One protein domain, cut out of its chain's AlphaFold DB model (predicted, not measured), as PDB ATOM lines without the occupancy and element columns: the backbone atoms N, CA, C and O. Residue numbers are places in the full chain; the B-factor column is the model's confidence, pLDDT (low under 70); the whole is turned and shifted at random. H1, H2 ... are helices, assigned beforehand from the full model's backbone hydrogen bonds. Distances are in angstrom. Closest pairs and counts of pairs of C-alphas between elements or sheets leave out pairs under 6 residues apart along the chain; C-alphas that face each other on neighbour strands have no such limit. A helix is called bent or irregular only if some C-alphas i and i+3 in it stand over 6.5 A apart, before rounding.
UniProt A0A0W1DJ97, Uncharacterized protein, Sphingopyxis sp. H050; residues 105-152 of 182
ATOM      1  N   LEU A 105      32.359 -28.087  31.949       87.19
ATOM      2  CA  LEU A 105      32.288 -29.542  31.840       87.19
ATOM      3  C   LEU A 105      32.642 -29.956  30.402       87.19
ATOM      4  O   LEU A 105      32.241 -29.255  29.471       87.19
ATOM      5  N   PRO A 106      33.357 -31.080  30.208       91.44
ATOM      6  CA  PRO A 106      33.538 -31.660  28.883       91.44
ATOM      7  C   PRO A 106      32.190 -31.893  28.194       91.44
ATOM      8  O   PRO A 106      31.227 -32.302  28.850       91.44
ATOM      9  N   ASP A 107      32.137 -31.684  26.878       89.56
ATOM     10  CA  ASP A 107      30.901 -31.810  26.095       89.56
ATOM     11  C   ASP A 107      30.247 -33.195  26.260       89.56
ATOM     12  O   ASP A 107      29.028 -33.290  26.391       89.56
ATOM     13  N   ASP A 108      31.053 -34.258  26.353       92.56
ATOM     14  CA  ASP A 108      30.574 -35.634  26.550       92.56
ATOM     15  C   ASP A 108      29.813 -35.811  27.875       92.56
ATOM     16  O   ASP A 108      28.757 -36.446  27.915       92.56
ATOM     17  N   GLU A 109      30.311 -35.212  28.963       91.06
ATOM     18  CA  GLU A 109      29.630 -35.233  30.265       91.06
ATOM     19  C   GLU A 109      28.350 -34.397  30.228       91.06
ATOM     20  O   GLU A 109      27.342 -34.755  30.836       91.06
ATOM     21  N   LEU A 110      28.346 -33.304  29.465       92.06
ATOM     22  CA  LEU A 110      27.172 -32.455  29.308       92.06
ATOM     23  C   LEU A 110      26.044 -33.191  28.564       92.06
ATOM     24  O   LEU A 110      24.893 -33.152  28.999       92.06
ATOM     25  N   VAL A 111      26.376 -33.927  27.497       93.00
ATOM     26  CA  VAL A 111      25.431 -34.790  26.765       93.00
ATOM     27  C   VAL A 111      24.927 -35.928  27.651       93.00
ATOM     28  O   VAL A 111      23.730 -36.222  27.656       93.00
ATOM     29  N   ARG A 112      25.813 -36.552  28.431       92.38
ATOM     30  CA  ARG A 112      25.445 -37.626  29.356       92.38
ATOM     31  C   ARG A 112      24.469 -37.143  30.431       92.38
ATOM     32  O   ARG A 112      23.430 -37.768  30.617       92.38
ATOM     33  N   LEU A 113      24.753 -36.014  31.080       92.38
ATOM     34  CA  LEU A 113      23.863 -35.417  32.081       92.38
ATOM     35  C   LEU A 113      22.502 -35.045  31.480       92.38
ATOM     36  O   LEU A 113      21.468 -35.278  32.102       92.38
ATOM     37  N   GLN A 114      22.479 -34.525  30.250       92.50
ATOM     38  CA  GLN A 114      21.230 -34.250  29.535       92.50
ATOM     39  C   GLN A 114      20.440 -35.529  29.233       92.50
ATOM     40  O   GLN A 114      19.213 -35.533  29.348       92.50
ATOM     41  N   ALA A 115      21.111 -36.612  28.837       92.44
ATOM     42  CA  ALA A 115      20.470 -37.904  28.605       92.44
ATOM     43  C   ALA A 115      19.877 -38.472  29.905       92.44
ATOM     44  O   ALA A 115      18.705 -38.846  29.917       92.44
ATOM     45  N   GLU A 116      20.638 -38.437  31.003       93.69
ATOM     46  CA  GLU A 116      20.175 -38.837  32.336       93.69
ATOM     47  C   GLU A 116      18.953 -38.004  32.764       93.69
ATOM     48  O   GLU A 116      17.931 -38.562  33.164       93.69
ATOM     49  N   GLU A 117      18.989 -36.677  32.613       92.25
ATOM     50  CA  GLU A 117      17.864 -35.802  32.969       92.25
ATOM     51  C   GLU A 117      16.611 -36.089  32.121       92.25
ATOM     52  O   GLU A 117      15.489 -36.140  32.639       92.25
ATOM     53  N   ASN A 118      16.789 -36.333  30.822       92.31
ATOM     54  CA  ASN A 118      15.703 -36.711  29.922       92.31
ATOM     55  C   ASN A 118      15.095 -38.069  30.299       92.31
ATOM     56  O   ASN A 118      13.869 -38.214  30.292       92.31
ATOM     57  N   ASP A 119      15.922 -39.044  30.669       91.44
ATOM     58  CA  ASP A 119      15.464 -40.355  31.121       91.44
ATOM     59  C   ASP A 119      14.748 -40.271  32.473       91.44
ATOM     60  O   ASP A 119      13.667 -40.849  32.636       91.44
ATOM     61  N   HIS A 120      15.250 -39.463  33.409       91.81
ATOM     62  CA  HIS A 120      14.560 -39.163  34.663       91.81
ATOM     63  C   HIS A 120      13.192 -38.516  34.418       91.81
ATOM     64  O   HIS A 120      12.195 -38.950  35.005       91.81
ATOM     65  N   ARG A 121      13.101 -37.531  33.513       91.31
ATOM     66  CA  ARG A 121      11.819 -36.910  33.134       91.31
ATOM     67  C   ARG A 121      10.857 -37.921  32.516       91.31
ATOM     68  O   ARG A 121       9.685 -37.947  32.890       91.31
ATOM     69  N   ARG A 122      11.338 -38.791  31.622       90.12
ATOM     70  CA  ARG A 122      10.527 -39.861  31.015       90.12
ATOM     71  C   ARG A 122      10.010 -40.844  32.061       90.12
ATOM     72  O   ARG A 122       8.835 -41.208  32.026       90.12
ATOM     73  N   MET A 123      10.852 -41.243  33.012       87.75
ATOM     74  CA  MET A 123      10.462 -42.117  34.121       87.75
ATOM     75  C   MET A 123       9.403 -41.464  35.015       87.75
ATOM     76  O   MET A 123       8.417 -42.113  35.362       87.75
ATOM     77  N   GLN A 124       9.547 -40.176  35.343       86.38
ATOM     78  CA  GLN A 124       8.541 -39.440  36.115       86.38
ATOM     79  C   GLN A 124       7.205 -39.325  35.371       86.38
ATOM     80  O   GLN A 124       6.160 -39.586  35.965       86.38
ATOM     81  N   GLN A 125       7.221 -39.005  34.073       85.31
ATOM     82  CA  GLN A 125       6.004 -38.938  33.254       85.31
ATOM     83  C   GLN A 125       5.287 -40.289  33.185       85.31
ATOM     84  O   GLN A 125       4.081 -40.351  33.424       85.31
ATOM     85  N   ARG A 126       6.024 -41.380  32.938       82.12
ATOM     86  CA  ARG A 126       5.468 -42.742  32.955       82.12
ATOM     87  C   ARG A 126       4.890 -43.102  34.315       82.12
ATOM     88  O   ARG A 126       3.812 -43.678  34.381       82.12
ATOM     89  N   ARG A 127       5.577 -42.741  35.402       77.00
ATOM     90  CA  ARG A 127       5.077 -42.971  36.760       77.00
ATOM     91  C   ARG A 127       3.758 -42.244  36.992       77.00
ATOM     92  O   ARG A 127       2.852 -42.854  37.529       77.00
ATOM     93  N   ILE A 128       3.636 -40.983  36.576       74.25
ATOM     94  CA  ILE A 128       2.391 -40.207  36.705       74.25
ATOM     95  C   ILE A 128       1.258 -40.834  35.882       74.25
ATOM     96  O   ILE A 128       0.142 -40.934  36.383       74.25
ATOM     97  N   GLN A 129       1.543 -41.282  34.656       71.88
ATOM     98  CA  GLN A 129       0.553 -41.915  33.774       71.88
ATOM     99  C   GLN A 129       0.094 -43.292  34.273       71.88
ATOM    100  O   GLN A 129      -1.073 -43.632  34.119       71.88
ATOM    101  N   ASN A 130       0.989 -44.062  34.896       68.06
ATOM    102  CA  ASN A 130       0.716 -45.422  35.369       68.06
ATOM    103  C   ASN A 130       0.267 -45.488  36.837       68.06
ATOM    104  O   ASN A 130       0.232 -46.577  37.411       68.06
ATOM    105  N   LYS A 131      -0.048 -44.353  37.473       59.50
ATOM    106  CA  LYS A 131      -0.556 -44.363  38.848       59.50
ATOM    107  C   LYS A 131      -1.921 -45.063  38.895       59.50
ATOM    108  O   LYS A 131      -2.835 -44.628  38.191       59.50
ATOM    109  N   PRO A 132      -2.099 -46.102  39.730       60.44
ATOM    110  CA  PRO A 132      -3.415 -46.681  39.950       60.44
ATOM    111  C   PRO A 132      -4.337 -45.623  40.572       60.44
ATOM    112  O   PRO A 132      -3.915 -44.824  41.410       60.44
ATOM    113  N   SER A 133      -5.609 -45.622  40.166       61.34
ATOM    114  CA  SER A 133      -6.634 -44.661  40.612       61.34
ATOM    115  C   SER A 133      -6.740 -44.531  42.141       61.34
ATOM    116  O   SER A 133      -7.168 -43.496  42.648       61.34
ATOM    117  N   GLU A 134      -6.341 -45.566  42.879       62.56
ATOM    118  CA  GLU A 134      -6.361 -45.628  44.342       62.56
ATOM    119  C   GLU A 134      -5.308 -44.710  44.996       62.56
ATOM    120  O   GLU A 134      -5.585 -44.096  46.025       62.56
ATOM    121  N   GLU A 135      -4.136 -44.512  44.372       62.97
ATOM    122  CA  GLU A 135      -3.115 -43.575  44.873       62.97
ATOM    123  C   GLU A 135      -3.556 -42.114  44.732       62.97
ATOM    124  O   GLU A 135      -3.219 -41.280  45.572       62.97
ATOM    125  N   PHE A 136      -4.328 -41.784  43.691       67.88
ATOM    126  CA  PHE A 136      -4.907 -40.449  43.537       67.88
ATOM    127  C   PHE A 136      -5.978 -40.168  44.590       67.88
ATOM    128  O   PHE A 136      -6.031 -39.055  45.107       67.88
ATOM    129  N   ALA A 137      -6.779 -41.174  44.953       74.31
ATOM    130  CA  ALA A 137      -7.741 -41.055  46.043       74.31
ATOM    131  C   ALA A 137      -7.035 -40.829  47.392       74.31
ATOM    132  O   ALA A 137      -7.447 -39.957  48.152       74.31
ATOM    133  N   LEU A 138      -5.939 -41.546  47.665       81.94
ATOM    134  CA  LEU A 138      -5.125 -41.339  48.868       81.94
ATOM    135  C   LEU A 138      -4.423 -39.966  48.880       81.94
ATOM    136  O   LEU A 138      -4.353 -39.302  49.909       81.94
ATOM    137  N   LEU A 139      -3.905 -39.509  47.739       80.38
ATOM    138  CA  LEU A 139      -3.298 -38.179  47.627       80.38
ATOM    139  C   LEU A 139      -4.329 -37.064  47.827       80.38
ATOM    140  O   LEU A 139      -4.021 -36.072  48.484       80.38
ATOM    141  N   ASP A 140      -5.547 -37.227  47.308       82.00
ATOM    142  CA  ASP A 140      -6.637 -36.269  47.511       82.00
ATOM    143  C   ASP A 140      -7.109 -36.257  48.973       82.00
ATOM    144  O   ASP A 140      -7.315 -35.185  49.544       82.00
ATOM    145  N   THR A 141      -7.204 -37.416  49.638       87.50
ATOM    146  CA  THR A 141      -7.533 -37.459  51.075       87.50
ATOM    147  C   THR A 141      -6.440 -36.821  51.929       87.50
ATOM    148  O   THR A 141      -6.766 -36.033  52.817       87.50
ATOM    149  N   LEU A 142      -5.159 -37.065  51.634       88.19
ATOM    150  CA  LEU A 142      -4.039 -36.409  52.315       88.19
ATOM    151  C   LEU A 142      -4.009 -34.895  52.058       88.19
ATOM    152  O   LEU A 142      -3.789 -34.126  52.991       88.19
ATOM    153  N   ALA A 143      -4.286 -34.444  50.831       88.12
ATOM    154  CA  ALA A 143      -4.372 -33.020  50.505       88.12
ATOM    155  C   ALA A 143      -5.540 -32.332  51.232       88.12
ATOM    156  O   ALA A 143      -5.401 -31.205  51.709       88.12
ATOM    157  N   ARG A 144      -6.685 -33.015  51.366       86.19
ATOM    158  CA  ARG A 144      -7.817 -32.541  52.176       86.19
ATOM    159  C   ARG A 144      -7.455 -32.477  53.657       86.19
ATOM    160  O   ARG A 144      -7.726 -31.460  54.283       86.19
ATOM    161  N   MET A 145      -6.803 -33.506  54.204       89.38
ATOM    162  CA  MET A 145      -6.314 -33.493  55.589       89.38
ATOM    163  C   MET A 145      -5.346 -32.329  55.830       89.38
ATOM    164  O   MET A 145      -5.512 -31.600  56.805       89.38
ATOM    165  N   ALA A 146      -4.401 -32.091  54.915       85.94
ATOM    166  CA  ALA A 146      -3.466 -30.973  55.001       85.94
ATOM    167  C   ALA A 146      -4.188 -29.617  55.042       85.94
ATOM    168  O   ALA A 146      -3.915 -28.824  55.937       85.94
ATOM    169  N   ARG A 147      -5.180 -29.385  54.167       85.12
ATOM    170  CA  ARG A 147      -6.006 -28.162  54.216       85.12
ATOM    171  C   ARG A 147      -6.761 -28.021  55.533       85.12
ATOM    172  O   ARG A 147      -6.776 -26.941  56.101       85.12
ATOM    173  N   THR A 148      -7.336 -29.106  56.058       83.69
ATOM    174  CA  THR A 148      -8.043 -29.041  57.349       83.69
ATOM    175  C   THR A 148      -7.109 -28.765  58.529       83.69
ATOM    176  O   THR A 148      -7.531 -28.149  59.504       83.69
ATOM    177  N   ILE A 149      -5.850 -29.212  58.463       82.38
ATOM    178  CA  ILE A 149      -4.825 -28.897  59.465       82.38
ATOM    179  C   ILE A 149      -4.439 -27.424  59.345       82.38
ATOM    180  O   ILE A 149      -4.473 -26.719  60.344       82.38
ATOM    181  N   GLU A 150      -4.170 -26.939  58.134       78.75
ATOM    182  CA  GLU A 150      -3.822 -25.540  57.871       78.75
ATOM    183  C   GLU A 150      -4.951 -24.581  58.292       78.75
ATOM    184  O   GLU A 150      -4.698 -23.565  58.930       78.75
ATOM    185  N   GLU A 151      -6.217 -24.937  58.051       75.31
ATOM    186  CA  GLU A 151      -7.389 -24.187  58.520       75.31
ATOM    187  C   GLU A 151      -7.498 -24.169  60.055       75.31
ATOM    188  O   GLU A 151      -7.794 -23.120  60.632       75.31
ATOM    189  N   ARG A 152      -7.217 -25.294  60.731       66.81
ATOM    190  CA  ARG A 152      -7.187 -25.376  62.204       66.81
ATOM    191  C   ARG A 152      -6.021 -24.606  62.817       66.81
ATOM    192  O   ARG A 152      -6.198 -23.984  63.859       66.81
TER     193      ARG A 152
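What this domain is: This is residues 105 to 152 of the 182 residues of an uncharacterized protein of Sphingopyxis sp. H050 (UniProt A0A0W1DJ97). Two helices, H1 and then H2, make an open L, joined at its corner by a tight link. The two arms do not pack on each other, and the space between them is empty. The printed part has 48 residues with two named helices, H1 then H2 along the chain, and no named strand; the class is all helix. The whole is extended, with a radius of gyration of the C-alphas of 18.1 A, and the C-alphas span 53 by 26 by 7 A along their three main axes.

How they stand to each other: The first helix is H1, residues 107 to 129, and its N-to-C direction is (-0.93, -0.27, 0.26). A tight link of 3 residues follows it. The second helix is H2, residues 133 to 152, with the N-to-C direction (-0.02, 0.75, 0.66). H1 and H2 are apart, with no C-alpha of the one within 8 A of the other. Residues 105 to 127, 129 to 135 and 137 to 152 stand free. In H1 and H2 every O i to N i+4 pair is within hydrogen-bond range.

Where its parts are: H1 begins at Asp 107, whose C-alpha is at (30.901, -31.810, 26.095), and ends at Gln 129, with C-alpha 129 at (0.553, -41.915, 33.774). It has 23 residues and measures 32.9 A from first to last C-alpha. H2 runs from Ser 133 to Arg 152, 20 residues and 29.0 A from first to last C-alpha, and ends with C-alpha 152 at (-7.187, -25.376, 62.204). Neither helix is bent.

The domain as a whole: The two C-alphas farthest apart are those of Pro 106 and Arg 152, at 53.0 A. The printed part has no cut, and no link is long. The mean pLDDT of the printed part is 82.8; residues 130 to 136 and residue 152 are under 70.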